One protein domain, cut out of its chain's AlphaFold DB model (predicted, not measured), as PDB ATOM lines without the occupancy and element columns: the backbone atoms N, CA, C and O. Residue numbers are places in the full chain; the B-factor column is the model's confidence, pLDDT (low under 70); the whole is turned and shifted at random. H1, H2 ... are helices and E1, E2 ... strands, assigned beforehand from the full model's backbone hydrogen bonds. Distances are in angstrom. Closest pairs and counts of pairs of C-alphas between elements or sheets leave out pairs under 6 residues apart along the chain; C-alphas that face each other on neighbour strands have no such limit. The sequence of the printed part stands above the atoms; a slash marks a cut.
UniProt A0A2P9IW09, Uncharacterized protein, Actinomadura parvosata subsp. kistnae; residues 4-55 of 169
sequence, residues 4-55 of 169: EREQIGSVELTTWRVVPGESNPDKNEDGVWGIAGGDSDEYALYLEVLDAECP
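What this domain is: This is residues 4 to 55 of the 169 residues of an uncharacterized protein of Actinomadura parvosata subsp. kistnae (UniProt A0A2P9IW09). With little regular structure, this is a small sheet of three strands with loops at both ends, grazed at one end by short helix H1. The printed part has 52 residues, 20 in named elements, in the order H1, E1, E2, E3. The class is mixed; E1, E2, E3 form a meander, each strand the antiparallel neighbour of the one before. It is only just compact, close to loose, with radius of gyration of the C-alphas 11.5 A and spans 30 by 22 by 16 A.

Where its parts are: E2, residues 33 to 37, spans 13.7 A; E1 is residues 17 to 20. E3, residues 45 to 49, ends at C-alpha 49 (70.526, -84.673, -5.465). H1, residues 5 to 10, begins at C-alpha 5 (69.996, -90.598, -22.114).

How they stand to each other: Hairpin E1 and E2 has N 17 and O 36 within hydrogen-bond range, 2.8 A. Hairpin E2 and E3 has N 35 and O 47 within hydrogen-bond range, 2.8 A. H1, with every O i to N i+4 pair within range, only grazes the sheet; its closest C-alphas to E3 are Gln 7 and Leu 45, 6.8 A.

The domain as a whole: The printed part has no cut. E1 to E2 is a long link. Residues 4 to 11, 13 and 40 to 42 have pLDDT under 70.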
ATOM      1  N   GLU A   4      73.607 -89.163 -19.188       48.59
ATOM      2  CA  GLU A   4      73.252 -89.225 -20.603       48.59
ATOM      3  C   GLU A   4      72.041 -90.145 -20.812       48.59
ATOM      4  O   GLU A   4      71.781 -91.078 -20.043       48.59
ATOM      5  N   ARG A   5      71.255 -89.880 -21.860       52.50
ATOM      6  CA  ARG A   5      69.996 -90.598 -22.114       52.50
ATOM      7  C   ARG A   5      70.236 -92.093 -22.342       52.50
ATOM      8  O   ARG A   5      69.404 -92.906 -21.940       52.50
ATOM      9  N   GLU A   6      71.369 -92.450 -22.946       49.28
ATOM     10  CA  GLU A   6      71.800 -93.833 -23.150       49.28
ATOM     11  C   GLU A   6      72.056 -94.563 -21.823       49.28
ATOM     12  O   GLU A   6      71.708 -95.737 -21.695       49.28
ATOM     13  N   GLN A   7      72.579 -93.868 -20.805       51.72
ATOM     14  CA  GLN A   7      72.843 -94.452 -19.484       51.72
ATOM     15  C   GLN A   7      71.533 -94.781 -18.760       51.72
ATOM     16  O   GLN A   7      71.373 -95.890 -18.254       51.72
ATOM     17  N   ILE A   8      70.551 -93.872 -18.803       54.91
ATOM     18  CA  ILE A   8      69.214 -94.092 -18.220       54.91
ATOM     19  C   ILE A   8      68.501 -95.275 -18.897       54.91
ATOM     20  O   ILE A   8      67.833 -96.056 -18.224       54.91
ATOM     21  N   GLY A   9      68.643 -95.423 -20.220       54.94
ATOM     22  CA  GLY A   9      67.992 -96.492 -20.985       54.94
ATOM     23  C   GLY A   9      68.597 -97.888 -20.788       54.94
ATOM     24  O   GLY A   9      67.928 -98.879 -21.067       54.94
ATOM     25  N   SER A  10      69.844 -97.969 -20.315       62.19
ATOM     26  CA  SER A  10      70.580 -99.231 -20.142       62.19
ATOM     27  C   SER A  10      70.366 -99.910 -18.784       62.19
ATOM     28  O   SER A  10      70.669-101.092 -18.632       62.19
ATOM     29  N   VAL A  11      69.834 -99.179 -17.803       68.06
ATOM     30  CA  VAL A  11      69.669 -99.653 -16.425       68.06
ATOM     31  C   VAL A  11      68.233-100.090 -16.189       68.06
ATOM     32  O   VAL A  11      67.297 -99.325 -16.432       68.06
ATOM     33  N   GLU A  12      68.039-101.304 -15.663       75.31
ATOM     34  CA  GLU A  12      66.697-101.771 -15.330       75.31
ATOM     35  C   GLU A  12      66.080-100.850 -14.271       75.31
ATOM     36  O   GLU A  12      66.562-100.735 -13.144       75.31
ATOM     37  N   LEU A  13      64.988-100.187 -14.640       68.38
ATOM     38  CA  LEU A  13      64.366 -99.137 -13.833       68.38
ATOM     39  C   LEU A  13      63.794 -99.643 -12.489       68.38
ATOM     40  O   LEU A  13      63.494 -98.848 -11.607       68.38
ATOM     41  N   THR A  14      63.663-100.962 -12.309       71.44
ATOM     42  CA  THR A  14      63.284-101.617 -11.041       71.44
ATOM     43  C   THR A  14      64.419-101.670 -10.018       71.44
ATOM     44  O   THR A  14      64.155-101.863  -8.837       71.44
ATOM     45  N   THR A  15      65.670-101.493 -10.453       79.56
ATOM     46  CA  THR A  15      66.869-101.543  -9.592       79.56
ATOM     47  C   THR A  15      67.212-100.193  -8.964       79.56
ATOM     48  O   THR A  15      68.142-100.096  -8.156       79.56
ATOM     49  N   TRP A  16      66.469 -99.148  -9.348       83.12
ATOM     50  CA  TRP A  16      66.671 -97.788  -8.875       83.12
ATOM     51  C   TRP A  16      66.363 -97.691  -7.384       83.12
ATOM     52  O   TRP A  16      65.322 -98.150  -6.917       83.12
ATOM     53  N   ARG A  17      67.277 -97.082  -6.635       86.88
ATOM     54  CA  ARG A  17      67.210 -96.981  -5.177       86.88
ATOM     55  C   ARG A  17      67.871 -95.706  -4.682       86.88
ATOM     56  O   ARG A  17      68.778 -95.174  -5.320       86.88
ATOM     57  N   VAL A  18      67.441 -95.250  -3.513       89.19
ATOM     58  CA  VAL A  18      68.051 -94.111  -2.822       89.19
ATOM     59  C   VAL A  18      69.250 -94.590  -2.010       89.19
ATOM     60  O   VAL A  18      69.165 -95.582  -1.285       89.19
ATOM     61  N   VAL A  19      70.370 -93.886  -2.129       90.69
ATOM     62  CA  VAL A  19      71.624 -94.176  -1.426       90.69
ATOM     63  C   VAL A  19      72.213 -92.888  -0.841       90.69
ATOM     64  O   VAL A  19      71.976 -91.808  -1.386       90.69
ATOM     65  N   PRO A  20      72.969 -92.955   0.267       91.75
ATOM     66  CA  PRO A  20      73.691 -91.788   0.762       91.75
ATOM     67  C   PRO A  20      74.735 -91.299  -0.256       91.75
ATOM     68  O   PRO A  20      75.320 -92.097  -0.993       91.75
ATOM     69  N   GLY A  21      74.962 -89.985  -0.279       88.50
ATOM     70  CA  GLY A  21      76.070 -89.363  -1.005       88.50
ATOM     71  C   GLY A  21      77.432 -89.762  -0.437       88.50
ATOM     72  O   GLY A  21      77.529 -90.092   0.747       88.50
ATOM     73  N   GLU A  22      78.500 -89.660  -1.233       86.69
ATOM     74  CA  GLU A  22      79.871 -89.918  -0.746       86.69
ATOM     75  C   GLU A  22      80.245 -89.008   0.435       86.69
ATOM     76  O   GLU A  22      80.937 -89.416   1.366       86.69
ATOM     77  N   SER A  23      79.728 -87.777   0.426       87.69
ATOM     78  CA  SER A  23      79.908 -86.784   1.488       87.69
ATOM     79  C   SER A  23      78.964 -86.960   2.686       87.69
ATOM     80  O   SER A  23      79.076 -86.218   3.661       87.69
ATOM     81  N   ASN A  24      78.052 -87.938   2.649       90.62
ATOM     82  CA  ASN A  24      77.062 -88.202   3.696       90.62
ATOM     83  C   ASN A  24      77.111 -89.661   4.209       90.62
ATOM     84  O   ASN A  24      76.083 -90.348   4.225       90.62
ATOM     85  N   PRO A  25      78.281 -90.167   4.647       89.31
ATOM     86  CA  PRO A  25      78.429 -91.559   5.086       89.31
ATOM     87  C   PRO A  25      77.562 -91.892   6.310       89.31
ATOM     88  O   PRO A  25      77.115 -93.031   6.465       89.31
ATOM     89  N   ASP A  26      77.266 -90.888   7.137       92.12
ATOM     90  CA  ASP A  26      76.450 -91.016   8.346       92.12
ATOM     91  C   ASP A  26      74.940 -91.060   8.058       92.12
ATOM     92  O   ASP A  26      74.143 -91.273   8.971       92.12
ATOM     93  N   LYS A  27      74.533 -90.905   6.787       90.81
ATOM     94  CA  LYS A  27      73.132 -90.959   6.333       90.81
ATOM     95  C   LYS A  27      72.245 -89.900   6.997       90.81
ATOM     96  O   LYS A  27      71.080 -90.161   7.303       90.81
ATOM     97  N   ASN A  28      72.781 -88.696   7.192       90.38
ATOM     98  CA  ASN A  28      72.008 -87.561   7.689       90.38
ATOM     99  C   ASN A  28      70.919 -87.191   6.676       90.38
ATOM    100  O   ASN A  28      71.192 -87.120   5.477       90.38
ATOM    101  N   GLU A  29      69.689 -86.946   7.133       82.00
ATOM    102  CA  GLU A  29      68.550 -86.686   6.235       82.00
ATOM    103  C   GLU A  29      68.744 -85.434   5.372       82.00
ATOM    104  O   GLU A  29      68.388 -85.451   4.193       82.00
ATOM    105  N   ASP A  30      69.387 -84.410   5.934       85.19
ATOM    106  CA  ASP A  30      69.677 -83.137   5.263       85.19
ATOM    107  C   ASP A  30      71.021 -83.143   4.513       85.19
ATOM    108  O   ASP A  30      71.392 -82.160   3.873       85.19
ATOM    109  N   GLY A  31      71.786 -84.237   4.611       86.38
ATOM    110  CA  GLY A  31      73.038 -84.401   3.877       86.38
ATOM    111  C   GLY A  31      72.806 -84.669   2.389       86.38
ATOM    112  O   GLY A  31      71.676 -84.736   1.914       86.38
ATOM    113  N   VAL A  32      73.882 -84.859   1.625       89.44
ATOM    114  CA  VAL A  32      73.760 -85.230   0.207       89.44
ATOM    115  C   VAL A  32      73.182 -86.643   0.091       89.44
ATOM    116  O   VAL A  32      73.622 -87.575   0.771       89.44
ATOM    117  N   TRP A  33      72.194 -86.802  -0.785       90.38
ATOM    118  CA  TRP A  33      71.595 -88.088  -1.139       90.38
ATOM    119  C   TRP A  33      71.680 -88.293  -2.639       90.38
ATOM    120  O   TRP A  33      71.721 -87.329  -3.400       90.38
ATOM    121  N   GLY A  34      71.688 -89.549  -3.063       88.94
ATOM    122  CA  GLY A  34      71.713 -89.896  -4.467       88.94
ATOM    123  C   GLY A  34      70.770 -91.027  -4.833       88.94
ATOM    124  O   GLY A  34      70.179 -91.698  -3.987       88.94
ATOM    125  N   ILE A  35      70.635 -91.220  -6.135       88.44
ATOM    126  CA  ILE A  35      69.871 -92.282  -6.768       88.44
ATOM    127  C   ILE A  35      70.873 -93.180  -7.477       88.44
ATOM    128  O   ILE A  35      71.649 -92.704  -8.305       88.44
ATOM    129  N   ALA A  36      70.851 -94.465  -7.154       87.69
ATOM    130  CA  ALA A  36      71.669 -95.479  -7.798       87.69
ATOM    131  C   ALA A  36      70.788 -96.465  -8.565       87.69
ATOM    132  O   ALA A  36      69.683 -96.772  -8.122       87.69
ATOM    133  N   GLY A  37      71.287 -96.994  -9.676       81.81
ATOM    134  CA  GLY A  37      70.650 -98.073 -10.430       81.81
ATOM    135  C   GLY A  37      71.684 -99.062 -10.971       81.81
ATOM    136  O   GLY A  37      72.849 -98.709 -11.163       81.81
ATOM    137  N   GLY A  38      71.257-100.302 -11.203       79.25
ATOM    138  CA  GLY A  38      72.128-101.438 -11.511       79.25
ATOM    139  C   GLY A  38      72.468-102.277 -10.275       79.25
ATOM    140  O   GLY A  38      71.837-102.133  -9.218       79.25
ATOM    141  N   ASP A  39      73.456-103.159 -10.416       75.44
ATOM    142  CA  ASP A  39      73.868-104.098  -9.369       75.44
ATOM    143  C   ASP A  39      74.406-103.398  -8.105       75.44
ATOM    144  O   ASP A  39      74.644-102.186  -8.060       75.44
ATOM    145  N   SER A  40      74.496-104.151  -7.006       63.28
ATOM    146  CA  SER A  40      74.924-103.636  -5.698       63.28
ATOM    147  C   SER A  40      76.401-103.266  -5.638       63.28
ATOM    148  O   SER A  40      76.761-102.403  -4.840       63.28
ATOM    149  N   ASP A  41      77.221-103.911  -6.466       68.19
ATOM    150  CA  ASP A  41      78.677-103.905  -6.322       68.19
ATOM    151  C   ASP A  41      79.328-102.784  -7.148       68.19
ATOM    152  O   ASP A  41      80.288-102.167  -6.694       68.19
ATOM    153  N   GLU A  42      78.749-102.451  -8.306       69.88
ATOM    154  CA  GLU A  42      79.074-101.266  -9.105       69.88
ATOM    155  C   GLU A  42      77.784-100.660  -9.667       69.88
ATOM    156  O   GLU A  42      77.014-101.317 -10.372       69.88
ATOM    157  N   TYR A  43      77.526 -99.388  -9.347       74.19
ATOM    158  CA  TYR A  43      76.346 -98.697  -9.854       74.19
ATOM    159  C   TYR A  43      76.530 -98.378 -11.340       74.19
ATOM    160  O   TYR A  43      77.411 -97.609 -11.715       74.19
ATOM    161  N   ALA A  44      75.650 -98.910 -12.185       78.19
ATOM    162  CA  ALA A  44      75.593 -98.555 -13.603       78.19
ATOM    163  C   ALA A  44      75.050 -97.126 -13.822       78.19
ATOM    164  O   ALA A  44      75.304 -96.502 -14.851       78.19
ATOM    165  N   LEU A  45      74.318 -96.598 -12.836       80.31
ATOM    166  CA  LEU A  45      73.844 -95.221 -12.774       80.31
ATOM    167  C   LEU A  45      74.008 -94.694 -11.349       80.31
ATOM    168  O   LEU A  45      73.581 -95.355 -10.405       80.31
ATOM    169  N   TYR A  46      74.543 -93.482 -11.203       85.25
ATOM    170  CA  TYR A  46      74.595 -92.769  -9.929       85.25
ATOM    171  C   TYR A  46      74.338 -91.273 -10.122       85.25
ATOM    172  O   TYR A  46      74.969 -90.638 -10.968       85.25
ATOM    173  N   LEU A  47      73.410 -90.718  -9.341       83.56
ATOM    174  CA  LEU A  47      72.952 -89.332  -9.434       83.56
ATOM    175  C   LEU A  47      72.845 -88.697  -8.065       83.56
ATOM    176  O   LEU A  47      72.028 -89.127  -7.266       83.56
ATOM    177  N   GLU A  48      73.590 -87.630  -7.820       87.00
ATOM    178  CA  GLU A  48      73.445 -86.856  -6.590       87.00
ATOM    179  C   GLU A  48      72.333 -85.813  -6.713       87.00
ATOM    180  O   GLU A  48      72.239 -85.079  -7.701       87.00
ATOM    181  N   VAL A  49      71.511 -85.729  -5.672       80.38
ATOM    182  CA  VAL A  49      70.526 -84.673  -5.465       80.38
ATOM    183  C   VAL A  49      71.207 -83.557  -4.683       80.38
ATOM    184  O   VAL A  49      71.358 -83.625  -3.463       80.38
ATOM    185  N   LEU A  50      71.648 -82.539  -5.415       79.62
ATOM    186  CA  LEU A  50      72.291 -81.348  -4.870       79.62
ATOM    187  C   LEU A  50      71.276 -80.206  -4.733       79.62
ATOM    188  O   LEU A  50      70.268 -80.179  -5.438       79.62
ATOM    189  N   ASP A  51      71.559 -79.269  -3.825       76.06
ATOM    190  CA  ASP A  51      70.847 -77.989  -3.674       76.06
ATOM    191  C   ASP A  51      69.330 -78.079  -3.399       76.06
ATOM    192  O   ASP A  51      68.593 -77.106  -3.564       76.06
ATOM    193  N   ALA A  52      68.847 -79.237  -2.944       76.06
ATOM    194  CA  ALA A  52      67.477 -79.417  -2.476       76.06
ATOM    195  C   ALA A  52      67.367 -79.125  -0.972       76.06
ATOM    196  O   ALA A  52      68.226 -79.522  -0.194       76.06
ATOM    197  N   GLU A  53      66.267 -78.500  -0.543       74.12
ATOM    198  CA  GLU A  53      65.975 -78.278   0.886       74.12
ATOM    199  C   GLU A  53      65.757 -79.600   1.645       74.12
ATOM    200  O   GLU A  53      66.030 -79.697   2.834       74.12
ATOM    201  N   CYS A  54      65.295 -80.645   0.949       80.31
ATOM    202  CA  CYS A  54      65.146 -81.999   1.489       80.31
ATOM    203  C   CYS A  54      65.687 -83.041   0.487       80.31
ATOM    204  O   CYS A  54      64.885 -83.706  -0.182       80.31
ATOM    205  N   PRO A  55      67.017 -83.207   0.351       79.31
ATOM    206  CA  PRO A  55      67.617 -84.032  -0.703       79.31
ATOM    207  C   PRO A  55      67.148 -85.488  -0.684       79.31
ATOM    208  O   PRO A  55      66.812 -86.041  -1.732       79.31
TER     209      PRO A  55